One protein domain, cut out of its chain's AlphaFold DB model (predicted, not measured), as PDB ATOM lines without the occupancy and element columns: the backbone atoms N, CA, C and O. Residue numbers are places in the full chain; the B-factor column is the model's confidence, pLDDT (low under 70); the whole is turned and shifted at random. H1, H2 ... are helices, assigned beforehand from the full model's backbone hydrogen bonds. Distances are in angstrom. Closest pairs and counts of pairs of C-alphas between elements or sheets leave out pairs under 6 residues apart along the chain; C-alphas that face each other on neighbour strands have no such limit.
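This is residues 165 to 239 of the 239 residues of an uncharacterized protein of Alistipes timonensis JC136 (UniProt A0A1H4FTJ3). One long helix, H3, runs along the longest axis of a rounded body, and two shorter helices, H1 and H2, sit off one side of it, the three centres making a triangle. Loops fill much of the rest: Leu 179, in the link from H1 to H2, lies in the middle, and residues 220 to 239 run out past the end of H3 and fold back. The printed part has 75 residues, with three named helices in the order H1, H2, H3 and no named strand; its class is all helix, though under half of the residues are in named elements. It is compact, with a radius of gyration of the C-alphas of 11.4 A, and spans 32 by 25 by 21 A.

H1, residues 172 to 177, and H2, residues 184 to 193, are apart. H1 is near H3, residues 204 to 219, with 6 pairs of C-alphas within 10 A but no pair within 8 A. H2 and H3 are close but not clearly touching, with 2 pairs of C-alphas within 8 A; their closest C-alphas, of Phe 190 and Phe 214, are 6.5 A apart. The lines of H2 and H3 stand about perpendicular, at 81 degrees. In H1, H2 and H3 every O i to N i+4 pair is within hydrogen-bond range.

H1 begins at C-alpha 172 at (-9.043, -12.576, 39.955) and is 8.5 A long from first to last C-alpha. H2 is 14.3 A long and begins at C-alpha 184 at (5.598, -13.230, 32.831). H3 is 22.6 A long and ends at C-alpha 219 at (7.547, -29.382, 43.113).

The two C-alphas farthest apart, of Glu 201 and Pro 223, are 32.6 A apart. The printed part has no cut, and the links H1 to H2 and H2 to H3 are short. The mean pLDDT of the printed part is 94.4, and one residue, Gly 239, the chain's last, is under 70.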
ATOM      1  N   SER A 165       2.394 -11.211  27.459       88.38
ATOM      2  CA  SER A 165       1.450 -10.297  28.084       88.38
ATOM      3  C   SER A 165       0.480 -11.096  28.940       88.38
ATOM      4  O   SER A 165       0.273 -12.293  28.707       88.38
ATOM      5  N   GLN A 166      -0.095 -10.448  29.950       91.50
ATOM      6  CA  GLN A 166      -1.080 -11.093  30.804       91.50
ATOM      7  C   GLN A 166      -2.339 -11.391  29.987       91.50
ATOM      8  O   GLN A 166      -2.976 -10.455  29.493       91.50
ATOM      9  N   PRO A 167      -2.733 -12.668  29.843       90.88
ATOM     10  CA  PRO A 167      -3.958 -12.984  29.137       90.88
ATOM     11  C   PRO A 167      -5.170 -12.558  29.972       90.88
ATOM     12  O   PRO A 167      -5.157 -12.633  31.201       90.88
ATOM     13  N   SER A 168      -6.254 -12.150  29.306       93.31
ATOM     14  CA  SER A 168      -7.482 -11.672  29.962       93.31
ATOM     15  C   SER A 168      -8.125 -12.712  30.886       93.31
ATOM     16  O   SER A 168      -8.782 -12.352  31.865       93.31
ATOM     17  N   TRP A 169      -7.919 -14.001  30.604       94.69
ATOM     18  CA  TRP A 169      -8.394 -15.096  31.443       94.69
ATOM     19  C   TRP A 169      -7.613 -15.244  32.752       94.69
ATOM     20  O   TRP A 169      -8.137 -15.854  33.682       94.69
ATOM     21  N   TRP A 170      -6.412 -14.667  32.884       96.31
ATOM     22  CA  TRP A 170      -5.662 -14.630  34.147       96.31
ATOM     23  C   TRP A 170      -6.222 -13.536  35.064       96.31
ATOM     24  O   TRP A 170      -5.561 -12.558  35.408       96.31
ATOM     25  N   ASN A 171      -7.500 -13.685  35.398       95.88
ATOM     26  CA  ASN A 171      -8.293 -12.756  36.190       95.88
ATOM     27  C   ASN A 171      -8.276 -13.130  37.683       95.88
ATOM     28  O   ASN A 171      -7.638 -14.100  38.093       95.88
ATOM     29  N   GLN A 172      -9.017 -12.378  38.503       96.56
ATOM     30  CA  GLN A 172      -9.043 -12.576  39.955       96.56
ATOM     31  C   GLN A 172      -9.467 -13.995  40.371       96.56
ATOM     32  O   GLN A 172      -8.925 -14.532  41.327       96.56
ATOM     33  N   ASN A 173     -10.372 -14.647  39.636       95.25
ATOM     34  CA  ASN A 173     -10.780 -16.018  39.945       95.25
ATOM     35  C   ASN A 173      -9.627 -17.019  39.724       95.25
ATOM     36  O   ASN A 173      -9.388 -17.881  40.568       95.25
ATOM     37  N   VAL A 174      -8.863 -16.862  38.637       96.88
ATOM     38  CA  VAL A 174      -7.649 -17.660  38.386       96.88
ATOM     39  C   VAL A 174      -6.581 -17.406  39.444       96.88
ATOM     40  O   VAL A 174      -5.928 -18.351  39.893       96.88
ATOM     41  N   ILE A 175      -6.439 -16.153  39.873       97.31
ATOM     42  CA  ILE A 175      -5.508 -15.765  40.933       97.31
ATOM     43  C   ILE A 175      -5.900 -16.413  42.264       97.31
ATOM     44  O   ILE A 175      -5.052 -17.028  42.901       97.31
ATOM     45  N   ASP A 176      -7.165 -16.326  42.664       96.50
ATOM     46  CA  ASP A 176      -7.598 -16.737  44.003       96.50
ATOM     47  C   ASP A 176      -7.702 -18.259  44.160       96.50
ATOM     48  O   ASP A 176      -7.413 -18.785  45.236       96.50
ATOM     49  N   PHE A 177      -8.102 -18.975  43.105       96.06
ATOM     50  CA  PHE A 177      -8.477 -20.391  43.219       96.06
ATOM     51  C   PHE A 177      -7.574 -21.358  42.452       96.06
ATOM     52  O   PHE A 177      -7.577 -22.549  42.759       96.06
ATOM     53  N   TYR A 178      -6.793 -20.879  41.478       97.75
ATOM     54  CA  TYR A 178      -6.050 -21.746  40.564       97.75
ATOM     55  C   TYR A 178      -4.554 -21.434  40.558       97.75
ATOM     56  O   TYR A 178      -3.806 -21.975  41.370       97.75
ATOM     57  N   LEU A 179      -4.097 -20.571  39.650       97.69
ATOM     58  CA  LEU A 179      -2.680 -20.394  39.332       97.69
ATOM     59  C   LEU A 179      -1.973 -19.387  40.243       97.69
ATOM     60  O   LEU A 179      -0.746 -19.351  40.243       97.69
ATOM     61  N   GLY A 180      -2.691 -18.599  41.046       96.81
ATOM     62  CA  GLY A 180      -2.084 -17.556  41.877       96.81
ATOM     63  C   GLY A 180      -1.741 -16.283  41.098       96.81
ATOM     64  O   GLY A 180      -2.123 -16.115  39.937       96.81
ATOM     65  N   GLY A 181      -0.990 -15.393  41.755       96.31
ATOM     66  CA  GLY A 181      -0.518 -14.138  41.166       96.31
ATOM     67  C   GLY A 181       0.199 -14.348  39.830       96.31
ATOM     68  O   GLY A 181       0.874 -15.365  39.634       96.31
ATOM     69  N   TYR A 182      -0.007 -13.399  38.919       96.44
ATOM     70  CA  TYR A 182       0.595 -13.390  37.591       96.44
ATOM     71  C   TYR A 182       2.042 -12.892  37.641       96.44
ATOM     72  O   TYR A 182       2.335 -11.900  38.303       96.44
ATOM     73  N   SER A 183       2.897 -13.542  36.859       96.25
ATOM     74  CA  SER A 183       4.162 -12.998  36.372       96.25
ATOM     75  C   SER A 183       4.412 -13.524  34.961       96.25
ATOM     76  O   SER A 183       3.898 -14.590  34.586       96.25
ATOM     77  N   ASP A 184       5.221 -12.808  34.180       94.75
ATOM     78  CA  ASP A 184       5.598 -13.230  32.831       94.75
ATOM     79  C   ASP A 184       6.304 -14.593  32.887       94.75
ATOM     80  O   ASP A 184       5.976 -15.518  32.136       94.75
ATOM     81  N   LYS A 185       7.237 -14.770  33.830       95.56
ATOM     82  CA  LYS A 185       7.917 -16.052  34.059       95.56
ATOM     83  C   LYS A 185       6.939 -17.192  34.339       95.56
ATOM     84  O   LYS A 185       7.054 -18.254  33.726       95.56
ATOM     85  N   LYS A 186       5.969 -16.992  35.230       96.62
ATOM     86  CA  LYS A 186       5.004 -18.033  35.603       96.62
ATOM     87  C   LYS A 186       4.095 -18.415  34.450       96.62
ATOM     88  O   LYS A 186       3.899 -19.605  34.202       96.62
ATOM     89  N   PHE A 187       3.572 -17.425  33.730       95.38
ATOM     90  CA  PHE A 187       2.742 -17.676  32.557       95.38
ATOM     91  C   PHE A 187       3.512 -18.461  31.497       95.38
ATOM     92  O   PHE A 187       3.017 -19.474  31.012       95.38
ATOM     93  N   ARG A 188       4.757 -18.066  31.212       93.81
ATOM     94  CA  ARG A 188       5.632 -18.777  30.272       93.81
ATOM     95  C   ARG A 188       5.833 -20.239  30.667       93.81
ATOM     96  O   ARG A 188       5.629 -21.122  29.841       93.81
ATOM     97  N   LEU A 189       6.187 -20.506  31.925       95.75
ATOM     98  CA  LEU A 189       6.407 -21.873  32.406       95.75
ATOM     99  C   LEU A 189       5.135 -22.720  32.342       95.75
ATOM    100  O   LEU A 189       5.193 -23.871  31.906       95.75
ATOM    101  N   PHE A 190       3.995 -22.142  32.723       96.00
ATOM    102  CA  PHE A 190       2.696 -22.796  32.609       96.00
ATOM    103  C   PHE A 190       2.374 -23.145  31.150       96.00
ATOM    104  O   PHE A 190       2.061 -24.298  30.844       96.00
ATOM    105  N   SER A 191       2.522 -22.184  30.235       93.00
ATOM    106  CA  SER A 191       2.245 -22.385  28.810       93.00
ATOM    107  C   SER A 191       3.167 -23.407  28.150       93.00
ATOM    108  O   SER A 191       2.709 -24.187  27.323       93.00
ATOM    109  N   GLN A 192       4.447 -23.436  28.521       92.38
ATOM    110  CA  GLN A 192       5.436 -24.333  27.914       92.38
ATOM    111  C   GLN A 192       5.337 -25.777  28.408       92.38
ATOM    112  O   GLN A 192       5.610 -26.701  27.644       92.38
ATOM    113  N   ASN A 193       4.988 -25.986  29.680       94.19
ATOM    114  CA  ASN A 193       5.104 -27.304  30.314       94.19
ATOM    115  C   ASN A 193       3.753 -27.967  30.592       94.19
ATOM    116  O   ASN A 193       3.682 -29.190  30.741       94.19
ATOM    117  N   ILE A 194       2.675 -27.186  30.695       95.38
ATOM    118  CA  ILE A 194       1.415 -27.669  31.265       95.38
ATOM    119  C   ILE A 194       0.277 -27.632  30.261       95.38
ATOM    120  O   ILE A 194      -0.337 -28.683  30.037       95.38
ATOM    121  N   PHE A 195      -0.010 -26.453  29.703       92.50
ATOM    122  CA  PHE A 195      -1.198 -26.217  28.886       92.50
ATOM    123  C   PHE A 195      -0.978 -25.135  27.823       92.50
ATOM    124  O   PHE A 195      -0.622 -24.002  28.141       92.50
ATOM    125  N   VAL A 196      -1.277 -25.474  26.567       86.56
ATOM    126  CA  VAL A 196      -1.281 -24.543  25.433       86.56
ATOM    127  C   VAL A 196      -2.725 -24.296  25.008       86.56
ATOM    128  O   VAL A 196      -3.420 -25.228  24.607       86.56
ATOM    129  N   GLY A 197      -3.171 -23.043  25.070       85.12
ATOM    130  CA  GLY A 197      -4.511 -22.637  24.648       85.12
ATOM    131  C   GLY A 197      -5.118 -21.562  25.541       85.12
ATOM    132  O   GLY A 197      -4.437 -20.970  26.382       85.12
ATOM    133  N   ASP A 198      -6.414 -21.316  25.353       87.56
ATOM    134  CA  ASP A 198      -7.179 -20.412  26.207       87.56
ATOM    135  C   ASP A 198      -7.642 -21.150  27.470       87.56
ATOM    136  O   ASP A 198      -8.589 -21.934  27.450       87.56
ATOM    137  N   TYR A 199      -6.938 -20.918  28.579       92.56
ATOM    138  CA  TYR A 199      -7.268 -21.526  29.868       92.56
ATOM    139  C   TYR A 199      -8.602 -20.998  30.427       92.56
ATOM    140  O   TYR A 199      -9.232 -21.658  31.251       92.56
ATOM    141  N   GLY A 200      -9.060 -19.821  29.989       91.12
ATOM    142  CA  GLY A 200     -10.330 -19.229  30.406       91.12
ATOM    143  C   GLY A 200     -11.551 -20.003  29.922       91.12
ATOM    144  O   GLY A 200     -12.527 -20.101  30.669       91.12
ATOM    145  N   GLU A 201     -11.454 -20.592  28.728       93.31
ATOM    146  CA  GLU A 201     -12.509 -21.379  28.070       93.31
ATOM    147  C   GLU A 201     -12.695 -22.783  28.666       93.31
ATOM    148  O   GLU A 201     -13.694 -23.451  28.389       93.31
ATOM    149  N   LEU A 202     -11.748 -23.232  29.492       94.88
ATOM    150  CA  LEU A 202     -11.828 -24.509  30.193       94.88
ATOM    151  C   LEU A 202     -12.931 -24.500  31.255       94.88
ATOM    152  O   LEU A 202     -13.188 -23.475  31.903       94.88
ATOM    153  N   ASP A 203     -13.545 -25.656  31.491       95.62
ATOM    154  CA  ASP A 203     -14.440 -25.818  32.635       95.62
ATOM    155  C   ASP A 203     -13.670 -25.859  33.972       95.62
ATOM    156  O   ASP A 203     -12.440 -25.950  34.012       95.62
ATOM    157  N   ASP A 204     -14.382 -25.752  35.095       94.88
ATOM    158  CA  ASP A 204     -13.753 -25.684  36.423       94.88
ATOM    159  C   ASP A 204     -12.932 -26.942  36.763       94.88
ATOM    160  O   ASP A 204     -11.898 -26.852  37.430       94.88
ATOM    161  N   SER A 205     -13.349 -28.116  36.274       95.25
ATOM    162  CA  SER A 205     -12.634 -29.376  36.519       95.25
ATOM    163  C   SER A 205     -11.341 -29.439  35.708       95.25
ATOM    164  O   SER A 205     -10.299 -29.847  36.225       95.25
ATOM    165  N   GLU A 206     -11.382 -28.992  34.454       97.31
ATOM    166  CA  GLU A 206     -10.208 -28.866  33.589       97.31
ATOM    167  C   GLU A 206      -9.215 -27.837  34.141       97.31
ATOM    168  O   GLU A 206      -8.015 -28.117  34.224       97.31
ATOM    169  N   LYS A 207      -9.703 -26.677  34.594       97.19
ATOM    170  CA  LYS A 207      -8.882 -25.658  35.265       97.19
ATOM    171  C   LYS A 207      -8.169 -26.245  36.481       97.19
ATOM    172  O   LYS A 207      -6.943 -26.169  36.585       97.19
ATOM    173  N   GLN A 208      -8.911 -26.903  37.370       96.81
ATOM    174  CA  GLN A 208      -8.339 -27.569  38.541       96.81
ATOM    175  C   GLN A 208      -7.272 -28.598  38.152       96.81
ATOM    176  O   GLN A 208      -6.192 -28.616  38.748       96.81
ATOM    177  N   TYR A 209      -7.543 -29.426  37.142       97.25
ATOM    178  CA  TYR A 209      -6.601 -30.431  36.660       97.25
ATOM    179  C   TYR A 209      -5.269 -29.813  36.215       97.25
ATOM    180  O   TYR A 209      -4.208 -30.236  36.679       97.25
ATOM    181  N   TYR A 210      -5.296 -28.786  35.361       98.06
ATOM    182  CA  TYR A 210      -4.063 -28.155  34.880       98.06
ATOM    183  C   TYR A 210      -3.351 -27.337  35.964       98.06
ATOM    184  O   TYR A 210      -2.121 -27.335  36.000       98.06
ATOM    185  N   ALA A 211      -4.081 -26.700  36.885       97.88
ATOM    186  CA  ALA A 211      -3.475 -26.005  38.020       97.88
ATOM    187  C   ALA A 211      -2.724 -26.975  38.954       97.88
ATOM    188  O   ALA A 211      -1.589 -26.695  39.344       97.88
ATOM    189  N   LEU A 212      -3.307 -28.141  39.258       97.94
ATOM    190  CA  LEU A 212      -2.641 -29.193  40.038       97.94
ATOM    191  C   LEU A 212      -1.456 -29.799  39.285       97.94
ATOM    192  O   LEU A 212      -0.390 -29.992  39.864       97.94
ATOM    193  N   LYS A 213      -1.600 -30.038  37.979       98.00
ATOM    194  CA  LYS A 213      -0.487 -30.498  37.143       98.00
ATOM    195  C   LYS A 213       0.684 -29.510  37.184       98.00
ATOM    196  O   LYS A 213       1.829 -29.938  37.285       98.00
ATOM    197  N   PHE A 214       0.408 -28.203  37.151       98.12
ATOM    198  CA  PHE A 214       1.450 -27.184  37.281       98.12
ATOM    199  C   PHE A 214       2.090 -27.168  38.668       98.12
ATOM    200  O   PHE A 214       3.308 -27.049  38.764       98.12
ATOM    201  N   LYS A 215       1.293 -27.343  39.729       97.56
ATOM    202  CA  LYS A 215       1.798 -27.482  41.102       97.56
ATOM    203  C   LYS A 215       2.840 -28.592  41.206       97.56
ATOM    204  O   LYS A 215       3.957 -28.329  41.631       97.56
ATOM    205  N   TYR A 216       2.486 -29.802  40.779       97.19
ATOM    206  CA  TYR A 216       3.388 -30.951  40.865       97.19
ATOM    207  C   TYR A 216       4.622 -30.772  39.987       97.19
ATOM    208  O   TYR A 216       5.730 -31.071  40.413       97.19
ATOM    209  N   TRP A 217       4.458 -30.185  38.798       97.75
ATOM    210  CA  TRP A 217       5.602 -29.850  37.959       97.75
ATOM    211  C   TRP A 217       6.582 -28.896  38.659       97.75
ATOM    212  O   TRP A 217       7.784 -29.116  38.550       97.75
ATOM    213  N   LEU A 218       6.101 -27.878  39.389       97.44
ATOM    214  CA  LEU A 218       6.947 -26.959  40.167       97.44
ATOM    215  C   LEU A 218       7.671 -27.671  41.320       97.44
ATOM    216  O   LEU A 218       8.837 -27.376  41.576       97.44
ATOM    217  N   GLU A 219       6.992 -28.591  42.004       95.69
ATOM    218  CA  GLU A 219       7.547 -29.382  43.113       95.69
ATOM    219  C   GLU A 219       8.644 -30.356  42.648       95.69
ATOM    220  O   GLU A 219       9.601 -30.592  43.386       95.69
ATOM    221  N   ASP A 220       8.553 -30.854  41.412       96.88
ATOM    222  CA  ASP A 220       9.554 -31.736  40.801       96.88
ATOM    223  C   ASP A 220      10.828 -30.996  40.340       96.88
ATOM    224  O   ASP A 220      11.829 -31.631  39.990       96.88
ATOM    225  N   GLN A 221      10.837 -29.656  40.325       96.75
ATOM    226  CA  GLN A 221      12.004 -28.893  39.874       96.75
ATOM    227  C   GLN A 221      13.113 -28.859  40.931       96.75
ATOM    228  O   GLN A 221      12.906 -28.506  42.091       96.75
ATOM    229  N   THR A 222      14.337 -29.174  40.502       94.00
ATOM    230  CA  THR A 222      15.554 -29.057  41.316       94.00
ATOM    231  C   THR A 222      16.615 -28.264  40.536       94.00
ATOM    232  O   THR A 222      17.130 -28.784  39.544       94.00
ATOM    233  N   PRO A 223      16.983 -27.034  40.957       93.56
ATOM    234  CA  PRO A 223      16.510 -26.323  42.151       93.56
ATOM    235  C   PRO A 223      15.043 -25.862  42.042       93.56
ATOM    236  O   PRO A 223      14.510 -25.804  40.930       93.56
ATOM    237  N   PRO A 224      14.400 -25.505  43.172       95.75
ATOM    238  CA  PRO A 224      13.050 -24.955  43.159       95.75
ATOM    239  C   PRO A 224      12.955 -23.696  42.289       95.75
ATOM    240  O   PRO A 224      13.876 -22.879  42.249       95.75
ATOM    241  N   VAL A 225      11.828 -23.530  41.598       97.00
ATOM    242  CA  VAL A 225      11.610 -22.383  40.711       97.00
ATOM    243  C   VAL A 225      11.201 -21.160  41.522       97.00
ATOM    244  O   VAL A 225      10.158 -21.154  42.171       97.00
ATOM    245  N   GLU A 226      11.993 -20.100  41.435       96.50
ATOM    246  CA  GLU A 226      11.645 -18.782  41.970       96.50
ATOM    247  C   GLU A 226      10.920 -17.932  40.922       96.50
ATOM    248  O   GLU A 226      11.131 -18.093  39.715       96.50
ATOM    249  N   ASP A 227      10.071 -17.019  41.369       94.88
ATOM    250  CA  ASP A 227       9.468 -15.976  40.553       94.88
ATOM    251  C   ASP A 227      10.455 -14.815  40.313       94.88
ATOM    252  O   ASP A 227      11.604 -14.840  40.763       94.88
ATOM    253  N   GLU A 228      10.045 -13.807  39.550       91.25
ATOM    254  CA  GLU A 228      10.881 -12.650  39.187       91.25
ATOM    255  C   GLU A 228      11.319 -11.810  40.396       91.25
ATOM    256  O   GLU A 228      12.367 -11.166  40.356       91.25
ATOM    257  N   ASP A 229      10.551 -11.849  41.483       91.81
ATOM    258  CA  ASP A 229      10.841 -11.172  42.748       91.81
ATOM    259  C   ASP A 229      11.718 -11.999  43.712       91.81
ATOM    260  O   ASP A 229      12.004 -11.555  44.826       91.81
ATOM    261  N   GLY A 230      12.157 -13.192  43.295       91.81
ATOM    262  CA  GLY A 230      12.957 -14.117  44.104       91.81
ATOM    263  C   GLY A 230      12.147 -14.941  45.109       91.81
ATOM    264  O   GLY A 230      12.721 -15.682  45.905       91.81
ATOM    265  N   THR A 231      10.815 -14.837  45.116       95.06
ATOM    266  CA  THR A 231       9.969 -15.700  45.949       95.06
ATOM    267  C   THR A 231       9.778 -17.068  45.305       95.06
ATOM    268  O   THR A 231       9.831 -17.214  44.090       95.06
ATOM    269  N   LEU A 232       9.540 -18.113  46.102       96.00
ATOM    270  CA  LEU A 232       9.265 -19.440  45.548       96.00
ATOM    271  C   LEU A 232       7.942 -19.433  44.765       96.00
ATOM    272  O   LEU A 232       6.892 -19.107  45.328       96.00
ATOM    273  N   MET A 233       7.979 -19.868  43.505       97.56
ATOM    274  CA  MET A 233       6.802 -19.931  42.645       97.56
ATOM    275  C   MET A 233       5.826 -21.003  43.143       97.56
ATOM    276  O   MET A 233       6.186 -22.163  43.339       97.56
ATOM    277  N   LYS A 234       4.566 -20.609  43.346       95.69
ATOM    278  CA  LYS A 234       3.481 -21.474  43.842       95.69
ATOM    279  C   LYS A 234       2.174 -21.182  43.124       95.69
ATOM    280  O   LYS A 234       1.969 -20.066  42.651       95.69
ATOM    281  N   VAL A 235       1.266 -22.150  43.104       96.81
ATOM    282  CA  VAL A 235      -0.128 -21.962  42.668       96.81
ATOM    283  C   VAL A 235      -1.048 -21.714  43.872       96.81
ATOM    284  O   VAL A 235      -0.662 -21.991  45.007       96.81
ATOM    285  N   ALA A 236      -2.250 -21.180  43.644       95.94
ATOM    286  CA  ALA A 236      -3.225 -20.912  44.708       95.94
ATOM    287  C   ALA A 236      -4.027 -22.158  45.114       95.94
ATOM    288  O   ALA A 236      -4.421 -22.288  46.279       95.94
ATOM    289  N   ILE A 237      -4.253 -23.076  44.165       92.81
ATOM    290  CA  ILE A 237      -5.087 -24.255  44.393       92.81
ATOM    291  C   ILE A 237      -4.551 -25.125  45.536       92.81
ATOM    292  O   ILE A 237      -3.365 -25.463  45.609       92.81
ATOM    293  N   GLN A 238      -5.462 -25.490  46.436       79.44
ATOM    294  CA  GLN A 238      -5.192 -26.399  47.543       79.44
ATOM    295  C   GLN A 238      -5.469 -27.835  47.090       79.44
ATOM    296  O   GLN A 238      -6.491 -28.108  46.463       79.44
ATOM    297  N   GLY A 239      -4.545 -28.739  47.400       59.94
ATOM    298  CA  GLY A 239      -4.569 -30.141  46.989       59.94
ATOM    299  C   GLY A 239      -3.398 -30.888  47.584       59.94
ATOM    300  O   GLY A 239      -2.286 -30.309  47.543       59.94
TER     301      GLY A 239